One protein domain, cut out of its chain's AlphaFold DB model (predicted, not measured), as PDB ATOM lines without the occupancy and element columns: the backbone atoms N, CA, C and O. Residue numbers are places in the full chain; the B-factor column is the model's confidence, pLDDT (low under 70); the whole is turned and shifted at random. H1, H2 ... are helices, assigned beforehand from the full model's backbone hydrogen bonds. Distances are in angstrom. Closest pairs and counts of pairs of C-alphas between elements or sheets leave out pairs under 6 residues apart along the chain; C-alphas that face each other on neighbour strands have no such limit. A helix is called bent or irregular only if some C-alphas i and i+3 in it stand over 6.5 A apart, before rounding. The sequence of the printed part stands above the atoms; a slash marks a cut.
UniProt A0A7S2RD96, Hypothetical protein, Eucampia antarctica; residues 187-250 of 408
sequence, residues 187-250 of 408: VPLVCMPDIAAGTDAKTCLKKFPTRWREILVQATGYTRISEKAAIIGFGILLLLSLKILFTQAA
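Overview. This is residues 187 to 250 of the 408 residues of the protein "Hypothetical protein" of Eucampia antarctica (UniProt A0A7S2RD96). The short helix H1 packs on a long kinked helix, H3; a second long helix, H4, starts on H3 about perpendicular to it, and residues 235 to 250 stick out as an arm. The printed part has 64 residues, with four helices, H1 to H4 in order, and no named strand: all helix. It is loose, with a radius of gyration of the C-alphas of 14.0 A, spanning 45 by 28 by 17 A.

Arrangement. H1, residues 187 to 190, touches residues 208 to 215 of H3, residues 201 to 220; the closest C-alphas, Val 190 and Arg 211, are 6.4 A apart. H2, residues 192 to 196, only just touches H3, only at the corner, with 3 pairs of C-alphas within 8 A, the closest Asp 194 and Cys 204, 5.9 A. H3 is irregular, C-alphas 206 and 209 being 7.3 A apart. H4, residues 227 to 246, touches H3 with residues 227 to 231, closest C-alphas Arg 213 and Ala 230, 5.3 A, at 87 degrees. O i to N i+4 pairs are within hydrogen-bond range throughout H2 and H4, and 14 of 16 in H3.

Along the chain. H1 begins at C-alpha 187 (120.173, 132.360, 137.136). H3 is 27.2 A long, H4 28.6 A, ending at C-alpha 246 (123.925, 119.598, 153.050).

Size, cuts and confidence. The printed part has no cut and no long link; no printed residue is under 70 in pLDDT.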
ATOM      1  N   VAL A 187     119.189 131.508 137.825       94.75
ATOM      2  CA  VAL A 187     120.173 132.360 137.136       94.75
ATOM      3  C   VAL A 187     119.830 132.579 135.652       94.75
ATOM      4  O   VAL A 187     119.699 133.737 135.247       94.75
ATOM      5  N   PRO A 188     119.631 131.535 134.818       93.62
ATOM      6  CA  PRO A 188     119.234 131.726 133.429       93.62
ATOM      7  C   PRO A 188     117.831 132.324 133.297       93.62
ATOM      8  O   PRO A 188     117.596 133.046 132.334       93.62
ATOM      9  N   LEU A 189     116.919 132.089 134.250       94.31
ATOM     10  CA  LEU A 189     115.587 132.703 134.237       94.31
ATOM     11  C   LEU A 189     115.665 134.227 134.417       94.31
ATOM     12  O   LEU A 189     115.041 134.971 133.664       94.31
ATOM     13  N   VAL A 190     116.474 134.699 135.368       95.88
ATOM     14  CA  VAL A 190     116.710 136.134 135.611       95.88
ATOM     15  C   VAL A 190     117.433 136.781 134.424       95.88
ATOM     16  O   VAL A 190     117.122 137.908 134.047       95.88
ATOM     17  N   CYS A 191     118.358 136.053 133.794       95.94
ATOM     18  CA  CYS A 191     119.088 136.500 132.604       95.94
ATOM     19  C   CYS A 191     118.315 136.311 131.288       95.94
ATOM     20  O   CYS A 191     118.798 136.732 130.236       95.94
ATOM     21  N   MET A 192     117.133 135.685 131.309       92.81
ATOM     22  CA  MET A 192     116.361 135.353 130.111       92.81
ATOM     23  C   MET A 192     116.140 136.537 129.152       92.81
ATOM     24  O   MET A 192     116.340 136.333 127.954       92.81
ATOM     25  N   PRO A 193     115.770 137.762 129.591       93.25
ATOM     26  CA  PRO A 193     115.586 138.881 128.661       93.25
ATOM     27  C   PRO A 193     116.880 139.274 127.935       93.25
ATOM     28  O   PRO A 193     116.834 139.635 126.761       93.25
ATOM     29  N   ASP A 194     118.034 139.161 128.595       94.12
ATOM     30  CA  ASP A 194     119.336 139.472 128.002       94.12
ATOM     31  C   ASP A 194     119.801 138.346 127.053       94.12
ATOM     32  O   ASP A 194     120.317 138.614 125.963       94.12
ATOM     33  N   ILE A 195     119.524 137.085 127.404       89.06
ATOM     34  CA  ILE A 195     119.753 135.926 126.524       89.06
ATOM     35  C   ILE A 195     118.874 136.024 125.269       89.06
ATOM     36  O   ILE A 195     119.352 135.792 124.161       89.06
ATOM     37  N   ALA A 196     117.606 136.414 125.421       84.62
ATOM     38  CA  ALA A 196     116.678 136.600 124.308       84.62
ATOM     39  C   ALA A 196     117.090 137.758 123.384       84.62
ATOM     40  O   ALA A 196     116.823 137.705 122.185       84.62
ATOM     41  N   ALA A 197     117.773 138.774 123.919       91.75
ATOM     42  CA  ALA A 197     118.389 139.845 123.139       91.75
ATOM     43  C   ALA A 197     119.688 139.414 122.425       91.75
ATOM     44  O   ALA A 197     120.294 140.222 121.726       91.75
ATOM     45  N   GLY A 198     120.129 138.163 122.600       88.38
ATOM     46  CA  GLY A 198     121.341 137.632 121.979       88.38
ATOM     47  C   GLY A 198     122.635 138.142 122.613       88.38
ATOM     48  O   GLY A 198     123.682 138.064 121.979       88.38
ATOM     49  N   THR A 199     122.590 138.675 123.840       93.31
ATOM     50  CA  THR A 199     123.821 139.111 124.516       93.31
ATOM     51  C   THR A 199     124.654 137.928 125.012       93.31
ATOM     52  O   THR A 199     124.137 136.876 125.391       93.31
ATOM     53  N   ASP A 200     125.976 138.105 125.006       93.31
ATOM     54  CA  ASP A 200     126.911 137.089 125.478       93.31
ATOM     55  C   ASP A 200     126.699 136.742 126.951       93.31
ATOM     56  O   ASP A 200     126.417 137.607 127.781       93.31
ATOM     57  N   ALA A 201     126.948 135.477 127.307       90.31
ATOM     58  CA  ALA A 201     126.759 134.972 128.669       90.31
ATOM     59  C   ALA A 201     127.551 135.774 129.719       90.31
ATOM     60  O   ALA A 201     127.061 136.004 130.824       90.31
ATOM     61  N   LYS A 202     128.747 136.263 129.362       94.81
ATOM     62  CA  LYS A 202     129.569 137.123 130.227       94.81
ATOM     63  C   LYS A 202     128.892 138.471 130.498       94.81
ATOM     64  O   LYS A 202     128.916 138.958 131.627       94.81
ATOM     65  N   THR A 203     128.259 139.052 129.482       95.62
ATOM     66  CA  THR A 203     127.497 140.301 129.599       95.62
ATOM     67  C   THR A 203     126.210 140.083 130.392       95.62
ATOM     68  O   THR A 203     125.896 140.905 131.250       95.62
ATOM     69  N   CYS A 204     125.521 138.952 130.188       95.31
ATOM     70  CA  CYS A 204     124.371 138.554 131.003       95.31
ATOM     71  C   CYS A 204     124.751 138.446 132.485       95.31
ATOM     72  O   CYS A 204     124.090 139.037 133.333       95.31
ATOM     73  N   LEU A 205     125.862 137.773 132.803       95.25
ATOM     74  CA  LEU A 205     126.322 137.625 134.186       95.25
ATOM     75  C   LEU A 205     126.723 138.973 134.806       95.25
ATOM     76  O   LEU A 205     126.447 139.219 135.976       95.25
ATOM     77  N   LYS A 206     127.307 139.885 134.016       96.44
ATOM     78  CA  LYS A 206     127.628 141.250 134.468       96.44
ATOM     79  C   LYS A 206     126.372 142.078 134.772       96.44
ATOM     80  O   LYS A 206     126.404 142.899 135.681       96.44
ATOM     81  N   LYS A 207     125.275 141.860 134.036       96.56
ATOM     82  CA  LYS A 207     123.975 142.532 134.236       96.56
ATOM     83  C   LYS A 207     123.066 141.840 135.256       96.56
ATOM     84  O   LYS A 207     122.063 142.427 135.665       96.56
ATOM     85  N   PHE A 208     123.411 140.628 135.691       97.25
ATOM     86  CA  PHE A 208     122.614 139.845 136.634       97.25
ATOM     87  C   PHE A 208     122.216 140.623 137.904       97.25
ATOM     88  O   PHE A 208     121.036 140.584 138.247       97.25
ATOM     89  N   PRO A 209     123.104 141.390 138.575       97.56
ATOM     90  CA  PRO A 209     122.730 142.163 139.763       97.56
ATOM     91  C   PRO A 209     121.595 143.160 139.534       97.56
ATOM     92  O   PRO A 209     120.676 143.263 140.349       97.56
ATOM     93  N   THR A 210     121.647 143.873 138.411       97.56
ATOM     94  CA  THR A 210     120.641 144.864 138.030       97.56
ATOM     95  C   THR A 210     119.312 144.175 137.723       97.56
ATOM     96  O   THR A 210     118.280 144.591 138.243       97.56
ATOM     97  N   ARG A 211     119.325 143.056 136.982       97.00
ATOM     98  CA  ARG A 211     118.115 142.258 136.694       97.00
ATOM     99  C   ARG A 211     117.494 141.646 137.941       97.00
ATOM    100  O   ARG A 211     116.280 141.679 138.121       97.00
ATOM    101  N   TRP A 212     118.325 141.112 138.826       97.56
ATOM    102  CA  TRP A 212     117.871 140.545 140.085       97.56
ATOM    103  C   TRP A 212     117.221 141.609 140.975       97.56
ATOM    104  O   TRP A 212     116.148 141.385 141.538       97.56
ATOM    105  N   ARG A 213     117.820 142.805 141.036       97.56
ATOM    106  CA  ARG A 213     117.221 143.973 141.687       97.56
ATOM    107  C   ARG A 213     115.871 144.329 141.062       97.56
ATOM    108  O   ARG A 213     114.927 144.520 141.816       97.56
ATOM    109  N   GLU A 214     115.761 144.414 139.736       97.19
ATOM    110  CA  GLU A 214     114.495 144.719 139.045       97.19
ATOM    111  C   GLU A 214     113.383 143.739 139.446       97.19
ATOM    112  O   GLU A 214     112.291 144.169 139.815       97.19
ATOM    113  N   ILE A 215     113.683 142.436 139.474       95.88
ATOM    114  CA  ILE A 215     112.734 141.395 139.895       95.88
ATOM    115  C   ILE A 215     112.355 141.553 141.370       95.88
ATOM    116  O   ILE A 215     111.177 141.453 141.711       95.88
ATOM    117  N   LEU A 216     113.315 141.839 142.256       95.31
ATOM    118  CA  LEU A 216     113.026 142.094 143.669       95.31
ATOM    119  C   LEU A 216     112.162 143.343 143.859       95.31
ATOM    120  O   LEU A 216     111.215 143.306 144.641       95.31
ATOM    121  N   VAL A 217     112.444 144.435 143.148       96.38
ATOM    122  CA  VAL A 217     111.636 145.663 143.189       96.38
ATOM    123  C   VAL A 217     110.223 145.372 142.686       96.38
ATOM    124  O   VAL A 217     109.259 145.784 143.323       96.38
ATOM    125  N   GLN A 218     110.085 144.608 141.601       94.81
ATOM    126  CA  GLN A 218     108.787 144.223 141.050       94.81
ATOM    127  C   GLN A 218     107.995 143.311 141.999       94.81
ATOM    128  O   GLN A 218     106.794 143.500 142.170       94.81
ATOM    129  N   ALA A 219     108.649 142.340 142.637       91.00
ATOM    130  CA  ALA A 219     108.002 141.394 143.543       91.00
ATOM    131  C   ALA A 219     107.657 142.013 144.906       91.00
ATOM    132  O   ALA A 219     106.661 141.643 145.526       91.00
ATOM    133  N   THR A 220     108.488 142.935 145.399       92.31
ATOM    134  CA  THR A 220     108.351 143.499 146.751       92.31
ATOM    135  C   THR A 220     107.748 144.902 146.780       92.31
ATOM    136  O   THR A 220     107.238 145.308 147.822       92.31
ATOM    137  N   GLY A 221     107.787 145.655 145.680       92.38
ATOM    138  CA  GLY A 221     107.355 147.054 145.607       92.38
ATOM    139  C   GLY A 221     108.340 148.068 146.207       92.38
ATOM    140  O   GLY A 221     108.096 149.270 146.134       92.38
ATOM    141  N   TYR A 222     109.466 147.636 146.790       93.19
ATOM    142  CA  TYR A 222     110.451 148.556 147.367       93.19
ATOM    143  C   TYR A 222     111.379 149.119 146.288       93.19
ATOM    144  O   TYR A 222     112.307 148.454 145.842       93.19
ATOM    145  N   THR A 223     111.184 150.379 145.904       95.38
ATOM    146  CA  THR A 223     111.959 151.034 144.831       95.38
ATOM    147  C   THR A 223     113.405 151.378 145.217       95.38
ATOM    148  O   THR A 223     114.265 151.525 144.347       95.38
ATOM    149  N   ARG A 224     113.709 151.465 146.520       95.69
ATOM    150  CA  ARG A 224     115.018 151.896 147.056       95.69
ATOM    151  C   ARG A 224     115.982 150.750 147.405       95.69
ATOM    152  O   ARG A 224     116.882 150.935 148.217       95.69
ATOM    153  N   ILE A 225     115.827 149.569 146.806       96.50
ATOM    154  CA  ILE A 225     116.794 148.471 146.985       96.50
ATOM    155  C   ILE A 225     118.055 148.787 146.171       96.50
ATOM    156  O   ILE A 225     117.957 149.013 144.967       96.50
ATOM    157  N   SER A 226     119.235 148.808 146.800       97.62
ATOM    158  CA  SER A 226     120.511 148.953 146.081       97.62
ATOM    159  C   SER A 226     120.903 147.643 145.387       97.62
ATOM    160  O   SER A 226     120.557 146.556 145.850       97.62
ATOM    161  N   GLU A 227     121.664 147.714 144.291       97.38
ATOM    162  CA  GLU A 227     122.145 146.509 143.593       97.38
ATOM    163  C   GLU A 227     122.996 145.616 144.506       97.38
ATOM    164  O   GLU A 227     122.847 144.396 144.497       97.38
ATOM    165  N   LYS A 228     123.828 146.221 145.365       97.56
ATOM    166  CA  LYS A 228     124.629 145.491 146.359       97.56
ATOM    167  C   LYS A 228     123.739 144.730 147.342       97.56
ATOM    168  O   LYS A 228     123.997 143.560 147.604       97.56
ATOM    169  N   ALA A 229     122.674 145.360 147.842       96.62
ATOM    170  CA  ALA A 229     121.722 144.706 148.737       96.62
ATOM    171  C   ALA A 229     120.993 143.543 148.044       96.62
ATOM    172  O   ALA A 229     120.808 142.491 148.651       96.62
ATOM    173  N   ALA A 230     120.641 143.697 146.762       96.44
ATOM    174  CA  ALA A 230     120.032 142.631 145.970       96.44
ATOM    175  C   ALA A 230     120.970 141.417 145.820       96.44
ATOM    176  O   ALA A 230     120.532 140.288 146.048       96.44
ATOM    177  N   ILE A 231     122.258 141.632 145.503       97.38
ATOM    178  CA  ILE A 231     123.250 140.542 145.438       97.38
ATOM    179  C   ILE A 231     123.445 139.895 146.810       97.38
ATOM    180  O   ILE A 231     123.474 138.672 146.892       97.38
ATOM    181  N   ILE A 232     123.568 140.681 147.885       97.19
ATOM    182  CA  ILE A 232     123.717 140.138 149.244       97.19
ATOM    183  C   ILE A 232     122.510 139.257 149.589       97.19
ATOM    184  O   ILE A 232     122.688 138.138 150.061       97.19
ATOM    185  N   GLY A 233     121.293 139.711 149.279       94.94
ATOM    186  CA  GLY A 233     120.075 138.920 149.456       94.94
ATOM    187  C   GLY A 233     120.090 137.617 148.652       94.94
ATOM    188  O   GLY A 233     119.746 136.564 149.186       94.94
ATOM    189  N   PHE A 234     120.556 137.658 147.399       96.19
ATOM    190  CA  PHE A 234     120.752 136.451 146.590       96.19
ATOM    191  C   PHE A 234     121.798 135.510 147.199       96.19
ATOM    192  O   PHE A 234     121.572 134.307 147.276       96.19
ATOM    193  N   GLY A 235     122.917 136.049 147.688       96.44
ATOM    194  CA  GLY A 235     123.972 135.287 148.353       96.44
ATOM    195  C   GLY A 235     123.483 134.598 149.627       96.44
ATOM    196  O   GLY A 235     123.754 133.418 149.825       96.44
ATOM    197  N   ILE A 236     122.695 135.290 150.454       95.44
ATOM    198  CA  ILE A 236     122.061 134.702 151.643       95.44
ATOM    199  C   ILE A 236     121.099 133.579 151.236       95.44
ATOM    200  O   ILE A 236     121.132 132.502 151.828       95.44
ATOM    201  N   LEU A 237     120.280 133.794 150.202       93.69
ATOM    202  CA  LEU A 237     119.359 132.778 149.684       93.69
ATOM    203  C   LEU A 237     120.104 131.540 149.166       93.69
ATOM    204  O   LEU A 237     119.699 130.415 149.466       93.69
ATOM    205  N   LEU A 238     121.210 131.737 148.445       94.94
ATOM    206  CA  LEU A 238     122.088 130.656 148.003       94.94
ATOM    207  C   LEU A 238     122.661 129.889 149.194       94.94
ATOM    208  O   LEU A 238     122.537 128.671 149.230       94.94
ATOM    209  N   LEU A 239     123.236 130.583 150.181       94.31
ATOM    210  CA  LEU A 239     123.836 129.957 151.363       94.31
ATOM    211  C   LEU A 239     122.813 129.165 152.184       94.31
ATOM    212  O   LEU A 239     123.103 128.044 152.601       94.31
ATOM    213  N   LEU A 240     121.609 129.705 152.386       90.81
ATOM    214  CA  LEU A 240     120.528 129.007 153.086       90.81
ATOM    215  C   LEU A 240     120.084 127.756 152.324       90.81
ATOM    216  O   LEU A 240     119.947 126.691 152.924       90.81
ATOM    217  N   SER A 241     119.924 127.857 151.006       92.38
ATOM    218  CA  SER A 241     119.536 126.721 150.165       92.38
ATOM    219  C   SER A 241     120.620 125.642 150.134       92.38
ATOM    220  O   SER A 241     120.321 124.456 150.258       92.38
ATOM    221  N   LEU A 242     121.892 126.045 150.044       90.75
ATOM    222  CA  LEU A 242     123.028 125.128 150.078       90.75
ATOM    223  C   LEU A 242     123.123 124.424 151.434       90.75
ATOM    224  O   LEU A 242     123.305 123.210 151.490       90.75
ATOM    225  N   LYS A 243     122.918 125.161 152.533       92.19
ATOM    226  CA  LYS A 243     122.870 124.589 153.882       92.19
ATOM    227  C   LYS A 243     121.766 123.540 154.003       92.19
ATOM    228  O   LYS A 243     122.017 122.476 154.563       92.19
ATOM    229  N   ILE A 244     120.573 123.796 153.463       88.44
ATOM    230  CA  ILE A 244     119.477 122.812 153.450       88.44
ATOM    231  C   ILE A 244     119.864 121.575 152.627       88.44
ATOM    232  O   ILE A 244     119.575 120.452 153.032       88.44
ATOM    233  N   LEU A 245     120.584 121.761 151.518       88.69
ATOM    234  CA  LEU A 245     121.078 120.661 150.688       88.69
ATOM    235  C   LEU A 245     122.066 119.755 151.440       88.69
ATOM    236  O   LEU A 245     122.010 118.531 151.307       88.69
ATOM    237  N   PHE A 246     122.940 120.341 152.258       88.62
ATOM    238  CA  PHE A 246     123.925 119.598 153.050       88.62
ATOM    239  C   PHE A 246     123.384 119.060 154.371       88.62
ATOM    240  O   PHE A 246     123.897 118.063 154.876       88.62
ATOM    241  N   THR A 247     122.327 119.658 154.917       88.25
ATOM    242  CA  THR A 247     121.694 119.140 156.129       88.25
ATOM    243  C   THR A 247     121.087 117.777 155.788       88.25
ATOM    244  O   THR A 247     120.254 117.641 154.886       88.25
ATOM    245  N   GLN A 248     121.573 116.717 156.436       80.50
ATOM    246  CA  GLN A 248     120.924 115.415 156.353       80.50
ATOM    247  C   GLN A 248     119.523 115.599 156.931       80.50
ATOM    248  O   GLN A 248     119.380 116.145 158.026       80.50
ATOM    249  N   ALA A 249     118.492 115.243 156.159       74.25
ATOM    250  CA  ALA A 249     117.136 115.277 156.674       74.25
ATOM    251  C   ALA A 249     117.133 114.382 157.912       74.25
ATOM    252  O   ALA A 249     117.424 113.191 157.796       74.25
ATOM    253  N   ALA A 250     116.900 114.970 159.087       73.62
ATOM    254  CA  ALA A 250     116.699 114.169 160.280       73.62
ATOM    255  C   ALA A 250     115.577 113.178 159.942       73.62
ATOM    256  O   ALA A 250     114.589 113.612 159.333       73.62
TER     257      ALA A 250